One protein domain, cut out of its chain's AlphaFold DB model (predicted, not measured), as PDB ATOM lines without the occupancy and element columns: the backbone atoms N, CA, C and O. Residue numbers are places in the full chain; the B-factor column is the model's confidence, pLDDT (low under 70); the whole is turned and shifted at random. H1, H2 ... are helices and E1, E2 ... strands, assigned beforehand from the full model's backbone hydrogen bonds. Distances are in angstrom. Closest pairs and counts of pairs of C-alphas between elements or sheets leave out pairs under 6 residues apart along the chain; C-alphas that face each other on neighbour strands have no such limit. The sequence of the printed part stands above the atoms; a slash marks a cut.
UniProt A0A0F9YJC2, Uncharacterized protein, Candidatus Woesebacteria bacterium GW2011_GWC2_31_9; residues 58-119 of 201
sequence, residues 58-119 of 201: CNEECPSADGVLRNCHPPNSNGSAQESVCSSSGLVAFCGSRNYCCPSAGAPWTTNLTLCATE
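Overview. This is residues 58 to 119 of the 201 residues of an uncharacterized protein of Candidatus Woesebacteria bacterium GW2011_GWC2_31_9 (UniProt A0A0F9YJC2). You find little regular structure here: two short strand hairpins, E1 with E2 and E3 with E4, meet mainly through E1 and E3, and the small helix H1 sits by E4. The printed part has 62 residues, with E1, E2, E3, E4 and H1 in that order; both two-stranded sheets are antiparallel. It is mostly strand, with 22 residues in named elements, compact (radius of gyration of the C-alphas 11.3 A) yet elongated, 37 by 20 by 18 A.

Along the chain. From residue 58, go to C-alpha 68 at (228.928, 150.616, 234.834), where E1, residues 68 to 71, begins; E2 is residues 82 to 85. E3, residues 91 to 95, spans 13.0 A; E4, residues 98 to 102, 13.4 A. H1, residues 113 to 116, ends at (217.987, 158.696, 224.956).

Arrangement. Within hydrogen-bond range, find N 69 and O 84, 3.0 A, in hairpin E1 and E2, and N 93 and O 100, 2.9 A, in hairpin E3 and E4. The closest C-alphas of E1 and E3 are Asn 71 and Cys 95, 4.6 A; of E4 and H1, Cys 101 and Leu 113, 5.9 A. E1 and E4 are apart. H1's one O i to N i+3 pair is within range.

Size, cuts and confidence. The farthest C-alphas, Asn 78 and Glu 119, are 37.5 A apart. The printed part has no cut; pLDDT is under 70 at residues 118 to 119.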
ATOM      1  N   CYS A  58     229.994 151.179 250.338       82.50
ATOM      2  CA  CYS A  58     229.462 151.399 249.002       82.50
ATOM      3  C   CYS A  58     230.166 152.600 248.352       82.50
ATOM      4  O   CYS A  58     229.852 153.756 248.634       82.50
ATOM      5  N   ASN A  59     231.158 152.324 247.502       87.69
ATOM      6  CA  ASN A  59     231.845 153.358 246.735       87.69
ATOM      7  C   ASN A  59     230.997 153.723 245.509       87.69
ATOM      8  O   ASN A  59     231.028 153.029 244.492       87.69
ATOM      9  N   GLU A  60     230.202 154.781 245.644       90.31
ATOM     10  CA  GLU A  60     229.370 155.297 244.561       90.31
ATOM     11  C   GLU A  60     230.247 155.831 243.422       90.31
ATOM     12  O   GLU A  60     231.144 156.649 243.638       90.31
ATOM     13  N   GLU A  61     229.986 155.377 242.197       94.00
ATOM     14  CA  GLU A  61     230.770 155.771 241.030       94.00
ATOM     15  C   GLU A  61     229.840 155.977 239.822       94.00
ATOM     16  O   GLU A  61     229.208 155.046 239.310       94.00
ATOM     17  N   CYS A  62     229.706 157.246 239.411       93.69
ATOM     18  CA  CYS A  62     228.701 157.704 238.452       93.69
ATOM     19  C   CYS A  62     229.280 158.660 237.381       93.69
ATOM     20  O   CYS A  62     229.302 159.879 237.594       93.69
ATOM     21  N   PRO A  63     229.656 158.195 236.177       94.25
ATOM     22  CA  PRO A  63     229.849 156.807 235.754       94.25
ATOM     23  C   PRO A  63     231.270 156.303 236.056       94.25
ATOM     24  O   PRO A  63     232.223 157.083 236.029       94.25
ATOM     25  N   SER A  64     231.419 154.999 236.282       93.12
ATOM     26  CA  SER A  64     232.730 154.351 236.384       93.12
ATOM     27  C   SER A  64     233.451 154.294 235.033       93.12
ATOM     28  O   SER A  64     232.835 154.312 233.962       93.12
ATOM     29  N   ALA A  65     234.780 154.169 235.077       93.94
ATOM     30  CA  ALA A  65     235.616 154.026 233.880       93.94
ATOM     31  C   ALA A  65     235.329 152.740 233.071       93.94
ATOM     32  O   ALA A  65     235.650 152.675 231.886       93.94
ATOM     33  N   ASP A  66     234.717 151.733 233.697       94.88
ATOM     34  CA  ASP A  66     234.275 150.476 233.078       94.88
ATOM     35  C   ASP A  66     232.904 150.589 232.372       94.88
ATOM     36  O   ASP A  66     232.455 149.631 231.743       94.88
ATOM     37  N   GLY A  67     232.243 151.753 232.435       94.06
ATOM     38  CA  GLY A  67     230.930 151.981 231.826       94.06
ATOM     39  C   GLY A  67     229.750 151.445 232.647       94.06
ATOM     40  O   GLY A  67     228.622 151.424 232.147       94.06
ATOM     41  N   VAL A  68     229.977 151.036 233.897       96.38
ATOM     42  CA  VAL A  68     228.928 150.616 234.834       96.38
ATOM     43  C   VAL A  68     228.529 151.799 235.724       96.38
ATOM     44  O   VAL A  68     229.357 152.629 236.095       96.38
ATOM     45  N   LEU A  69     227.241 151.919 236.053       96.38
ATOM     46  CA  LEU A  69     226.773 152.827 237.108       96.38
ATOM     47  C   LEU A  69     226.660 152.050 238.411       96.38
ATOM     48  O   LEU A  69     225.921 151.067 238.455       96.38
ATOM     49  N   ARG A  70     227.354 152.500 239.459       95.19
ATOM     50  CA  ARG A  70     227.271 151.917 240.805       95.19
ATOM     51  C   ARG A  70     226.508 152.861 241.720       95.19
ATOM     52  O   ARG A  70     227.083 153.806 242.251       95.19
ATOM     53  N   ASN A  71     225.210 152.611 241.882       93.75
ATOM     54  CA  ASN A  71     224.345 153.418 242.737       93.75
ATOM     55  C   ASN A  71     224.267 152.827 244.150       93.75
ATOM     56  O   ASN A  71     223.925 151.658 244.326       93.75
ATOM     57  N   CYS A  72     224.534 153.651 245.158       90.44
ATOM     58  CA  CYS A  72     224.503 153.251 246.563       90.44
ATOM     59  C   CYS A  72     223.189 153.603 247.269       90.44
ATOM     60  O   CYS A  72     223.070 153.386 248.473       90.44
ATOM     61  N   HIS A  73     222.201 154.154 246.552       86.56
ATOM     62  CA  HIS A  73     220.978 154.663 247.165       86.56
ATOM     63  C   HIS A  73     219.692 154.157 246.480       86.56
ATOM     64  O   HIS A  73     219.337 154.659 245.409       86.56
ATOM     65  N   PRO A  74     218.938 153.227 247.102       82.38
ATOM     66  CA  PRO A  74     219.309 152.401 248.258       82.38
ATOM     67  C   PRO A  74     220.330 151.308 247.877       82.38
ATOM     68  O   PRO A  74     220.314 150.837 246.737       82.38
ATOM     69  N   PRO A  75     221.196 150.867 248.808       81.00
ATOM     70  CA  PRO A  75     222.052 149.715 248.559       81.00
ATOM     71  C   PRO A  75     221.200 148.444 248.446       81.00
ATOM     72  O   PRO A  75     220.057 148.380 248.912       81.00
ATOM     73  N   ASN A  76     221.764 147.404 247.839       83.50
ATOM     74  CA  ASN A  76     221.130 146.092 247.824       83.50
ATOM     75  C   ASN A  76     221.049 145.495 249.241       83.50
ATOM     76  O   ASN A  76     221.731 145.924 250.168       83.50
ATOM     77  N   SER A  77     220.231 144.452 249.407       80.56
ATOM     78  CA  SER A  77     220.045 143.748 250.694       80.56
ATOM     79  C   SER A  77     221.333 143.190 251.321       80.56
ATOM     80  O   SER A  77     221.376 142.940 252.520       80.56
ATOM     81  N   ASN A  78     222.377 143.004 250.517       80.25
ATOM     82  CA  ASN A  78     223.713 142.561 250.912       80.25
ATOM     83  C   ASN A  78     224.688 143.728 251.185       80.25
ATOM     84  O   ASN A  78     225.878 143.479 251.355       80.25
ATOM     85  N   GLY A  79     224.222 144.980 251.150       81.75
ATOM     86  CA  GLY A  79     225.047 146.181 251.302       81.75
ATOM     87  C   GLY A  79     225.849 146.581 250.057       81.75
ATOM     88  O   GLY A  79     226.569 147.574 250.101       81.75
ATOM     89  N   SER A  80     225.742 145.854 248.937       88.19
ATOM     90  CA  SER A  80     226.484 146.193 247.716       88.19
ATOM     91  C   SER A  80     225.809 147.317 246.924       88.19
ATOM     92  O   SER A  80     224.588 147.493 246.982       88.19
ATOM     93  N   ALA A  81     226.597 148.032 246.114       91.88
ATOM     94  CA  ALA A  81     226.063 148.966 245.126       91.88
ATOM     95  C   ALA A  81     225.136 148.242 244.137       91.88
ATOM     96  O   ALA A  81     225.357 147.077 243.787       91.88
ATOM     97  N   GLN A  82     224.106 148.942 243.672       92.50
ATOM     98  CA  GLN A  82     223.330 148.537 242.509       92.50
ATOM     99  C   GLN A  82     224.130 148.844 241.249       92.50
ATOM    100  O   GLN A  82     224.391 150.005 240.938       92.50
ATOM    101  N   GLU A  83     224.503 147.796 240.522       94.75
ATOM    102  CA  GLU A  83     225.223 147.920 239.262       94.75
ATOM    103  C   GLU A  83     224.234 147.969 238.096       94.75
ATOM    104  O   GLU A  83     223.429 147.058 237.899       94.75
ATOM    105  N   SER A  84     224.285 149.045 237.315       95.62
ATOM    106  CA  SER A  84     223.489 149.211 236.101       95.62
ATOM    107  C   SER A  84     224.405 149.269 234.888       95.62
ATOM    108  O   SER A  84     225.203 150.194 234.724       95.62
ATOM    109  N   VAL A  85     224.271 148.273 234.015       96.50
ATOM    110  CA  VAL A  85     224.985 148.209 232.737       96.50
ATOM    111  C   VAL A  85     224.082 148.753 231.634       96.50
ATOM    112  O   VAL A  85     222.900 148.416 231.552       96.50
ATOM    113  N   CYS A  86     224.649 149.588 230.765       96.75
ATOM    114  CA  CYS A  86     223.980 150.153 229.596       96.75
ATOM    115  C   CYS A  86     223.730 149.055 228.542       96.75
ATOM    116  O   CYS A  86     224.507 148.870 227.610       96.75
ATOM    117  N   SER A  87     222.672 148.261 228.725       96.38
ATOM    118  CA  SER A  87     222.353 147.089 227.892       96.38
ATOM    119  C   SER A  87     221.425 147.393 226.711       96.38
ATOM    120  O   SER A  87     221.441 146.666 225.721       96.38
ATOM    121  N   SER A  88     220.648 148.475 226.778       94.75
ATOM    122  CA  SER A  88     219.709 148.896 225.731       94.75
ATOM    123  C   SER A  88     219.631 150.418 225.636       94.75
ATOM    124  O   SER A  88     219.671 151.100 226.660       94.75
ATOM    125  N   SER A  89     219.466 150.957 224.423       94.69
ATOM    126  CA  SER A  89     219.241 152.395 224.233       94.69
ATOM    127  C   SER A  89     217.981 152.870 224.962       94.69
ATOM    128  O   SER A  89     217.008 152.127 225.100       94.69
ATOM    129  N   GLY A  90     218.004 154.113 225.441       93.31
ATOM    130  CA  GLY A  90     216.882 154.729 226.153       93.31
ATOM    131  C   GLY A  90     216.740 154.293 227.615       93.31
ATOM    132  O   GLY A  90     215.821 154.742 228.296       93.31
ATOM    133  N   LEU A  91     217.641 153.443 228.123       94.56
ATOM    134  CA  LEU A  91     217.620 153.020 229.521       94.56
ATOM    135  C   LEU A  91     218.103 154.164 230.418       94.56
ATOM    136  O   LEU A  91     219.225 154.647 230.267       94.56
ATOM    137  N   VAL A  92     217.254 154.589 231.352       95.38
ATOM    138  CA  VAL A  92     217.551 155.642 232.330       95.38
ATOM    139  C   VAL A  92     217.823 154.993 233.684       95.38
ATOM    140  O   VAL A  92     217.025 154.177 234.143       95.38
ATOM    141  N   ALA A  93     218.929 155.361 234.326       95.75
ATOM    142  CA  ALA A  93     219.286 154.907 235.665       95.75
ATOM    143  C   ALA A  93     219.643 156.094 236.564       95.75
ATOM    144  O   ALA A  93     220.121 157.134 236.102       95.75
ATOM    145  N   PHE A  94     219.409 155.923 237.862       94.44
ATOM    146  CA  PHE A  94     219.742 156.912 238.876       94.44
ATOM    147  C   PHE A  94     221.034 156.513 239.580       94.44
ATOM    148  O   PHE A  94     221.219 155.346 239.920       94.44
ATOM    149  N   CYS A  95     221.926 157.475 239.782       95.00
ATOM    150  CA  CYS A  95     223.174 157.266 240.504       95.00
ATOM    151  C   CYS A  95     223.522 158.555 241.250       95.00
ATOM    152  O   CYS A  95     223.617 159.632 240.642       95.00
ATOM    153  N   GLY A  96     223.599 158.456 242.576       90.06
ATOM    154  CA  GLY A  96     223.790 159.592 243.470       90.06
ATOM    155  C   GLY A  96     222.610 160.548 243.503       90.06
ATOM    156  O   GLY A  96     221.649 160.361 244.240       90.06
ATOM    157  N   SER A  97     222.696 161.618 242.712       90.62
ATOM    158  CA  SER A  97     221.674 162.677 242.629       90.62
ATOM    159  C   SER A  97     221.271 163.031 241.195       90.62
ATOM    160  O   SER A  97     220.561 164.015 240.969       90.62
ATOM    161  N   ARG A  98     221.742 162.264 240.204       95.94
ATOM    162  CA  ARG A  98     221.547 162.569 238.782       95.94
ATOM    163  C   ARG A  98     220.954 161.380 238.040       95.94
ATOM    164  O   ARG A  98     221.253 160.224 238.333       95.94
ATOM    165  N   ASN A  99     220.136 161.699 237.040       96.56
ATOM    166  CA  ASN A  99     219.671 160.730 236.059       96.56
ATOM    167  C   ASN A  99     220.706 160.622 234.941       96.56
ATOM    168  O   ASN A  99     221.107 161.627 234.347       96.56
ATOM    169  N   TYR A 100     221.099 159.393 234.655       96.75
ATOM    170  CA  TYR A 100     221.951 159.036 233.540       96.75
ATOM    171  C   TYR A 100     221.141 158.237 232.547       96.75
ATOM    172  O   TYR A 100     220.174 157.563 232.901       96.75
ATOM    173  N   CYS A 101     221.556 158.298 231.295       96.44
ATOM    174  CA  CYS A 101     220.918 157.552 230.253       96.44
ATOM    175  C   CYS A 101     221.903 156.857 229.312       96.44
ATOM    176  O   CYS A 101     222.996 157.353 229.047       96.44
ATOM    177  N   CYS A 102     221.499 155.679 228.851       96.69
ATOM    178  CA  CYS A 102     222.202 154.806 227.932       96.69
ATOM    179  C   CYS A 102     221.821 155.134 226.471       96.69
ATOM    180  O   CYS A 102     220.700 154.828 226.054       96.69
ATOM    181  N   PRO A 103     222.707 155.753 225.665       96.12
ATOM    182  CA  PRO A 103     222.361 156.152 224.298       96.12
ATOM    183  C   PRO A 103     222.291 154.953 223.337       96.12
ATOM    184  O   PRO A 103     221.457 154.920 222.435       96.12
ATOM    185  N   SER A 104     223.127 153.936 223.545       95.44
ATOM    186  CA  SER A 104     223.117 152.666 222.812       95.44
ATOM    187  C   SER A 104     223.728 151.557 223.666       95.44
ATOM    188  O   SER A 104     224.477 151.840 224.593       95.44
ATOM    189  N   ALA A 105     223.406 150.293 223.378       95.31
ATOM    190  CA  ALA A 105     223.940 149.157 224.131       95.31
ATOM    191  C   ALA A 105     225.482 149.162 224.131       95.31
ATOM    192  O   ALA A 105     226.106 149.166 223.070       95.31
ATOM    193  N   GLY A 106     226.089 149.173 225.320       94.38
ATOM    194  CA  GLY A 106     227.538 149.224 225.534       94.38
ATOM    195  C   GLY A 106     228.173 150.615 225.425       94.38
ATOM    196  O   GLY A 106     229.383 150.735 225.599       94.38
ATOM    197  N   ALA A 107     227.401 151.667 225.141       95.25
ATOM    198  CA  ALA A 107     227.918 153.031 225.136       95.25
ATOM    199  C   ALA A 107     228.112 153.576 226.563       95.25
ATOM    200  O   ALA A 107     227.463 153.113 227.503       95.25
ATOM    201  N   PRO A 108     228.976 154.590 226.747       96.38
ATOM    202  CA  PRO A 108     229.090 155.261 228.032       96.38
ATOM    203  C   PRO A 108     227.778 155.958 228.401       96.38
ATOM    204  O   PRO A 108     227.111 156.573 227.562       96.38
ATOM    205  N   TRP A 109     227.441 155.898 229.685       96.75
ATOM    206  CA  TRP A 109     226.321 156.634 230.252       96.75
ATOM    207  C   TRP A 109     226.489 158.140 230.051       96.75
ATOM    208  O   TRP A 109     227.562 158.701 230.276       96.75
ATOM    209  N   THR A 110     225.408 158.811 229.664       96.31
ATOM    210  CA  THR A 110     225.372 160.262 229.471       96.31
ATOM    211  C   THR A 110     224.342 160.903 230.389       96.31
ATOM    212  O   THR A 110     223.292 160.335 230.665       96.31
ATOM    213  N   THR A 111     224.615 162.112 230.863       96.56
ATOM    214  CA  THR A 111     223.628 162.923 231.597       96.56
ATOM    215  C   THR A 111     222.661 163.642 230.656       96.56
ATOM    216  O   THR A 111     221.674 164.228 231.102       96.56
ATOM    217  N   ASN A 112     222.917 163.603 229.344       95.94
ATOM    218  CA  ASN A 112     222.030 164.197 228.361       95.94
ATOM    219  C   ASN A 112     220.872 163.244 228.029       95.94
ATOM    220  O   ASN A 112     220.973 162.390 227.148       95.94
ATOM    221  N   LEU A 113     219.747 163.445 228.714       94.38
ATOM    222  CA  LEU A 113     218.528 162.654 228.536       94.38
ATOM    223  C   LEU A 113     217.930 162.760 227.120       94.38
ATOM    224  O   LEU A 113     217.168 161.880 226.727       94.38
ATOM    225  N   THR A 114     218.278 163.779 226.320       93.31
ATOM    226  CA  THR A 114     217.758 163.895 224.945       93.31
ATOM    227  C   THR A 114     218.392 162.889 223.993       93.31
ATOM    228  O   THR A 114     217.754 162.513 223.019       93.31
ATOM    229  N   LEU A 115     219.614 162.415 224.273       90.56
ATOM    230  CA  LEU A 115     220.273 161.367 223.473       90.56
ATOM    231  C   LEU A 115     219.597 160.000 223.620       90.56
ATOM    232  O   LEU A 115     219.856 159.084 222.850       90.56
ATOM    233  N   CYS A 116     218.732 159.887 224.618       87.94
ATOM    234  CA  CYS A 116     217.987 158.696 224.956       87.94
ATOM    235  C   CYS A 116     216.496 158.802 224.731       87.94
ATOM    236  O   CYS A 116     215.770 157.865 225.064       87.94
ATOM    237  N   ALA A 117     216.024 159.933 224.214       82.56
ATOM    238  CA  ALA A 117     214.679 159.996 223.697       82.56
ATOM    239  C   ALA A 117     214.632 159.049 222.492       82.56
ATOM    240  O   ALA A 117     214.862 159.454 221.355       82.56
ATOM    241  N   THR A 118     214.401 157.761 222.757       69.94
ATOM    242  CA  THR A 118     213.925 156.823 221.755       69.94
ATOM    243  C   THR A 118     212.716 157.506 221.162       69.94
ATOM    244  O   THR A 118     211.818 157.891 221.920       69.94
ATOM    245  N   GLU A 119     212.736 157.751 219.852       67.25
ATOM    246  CA  GLU A 119     211.575 158.305 219.173       67.25
ATOM    247  C   GLU A 119     210.382 157.473 219.619       67.25
ATOM    248  O   GLU A 119     210.352 156.258 219.403       67.25
TER     249      GLU A 119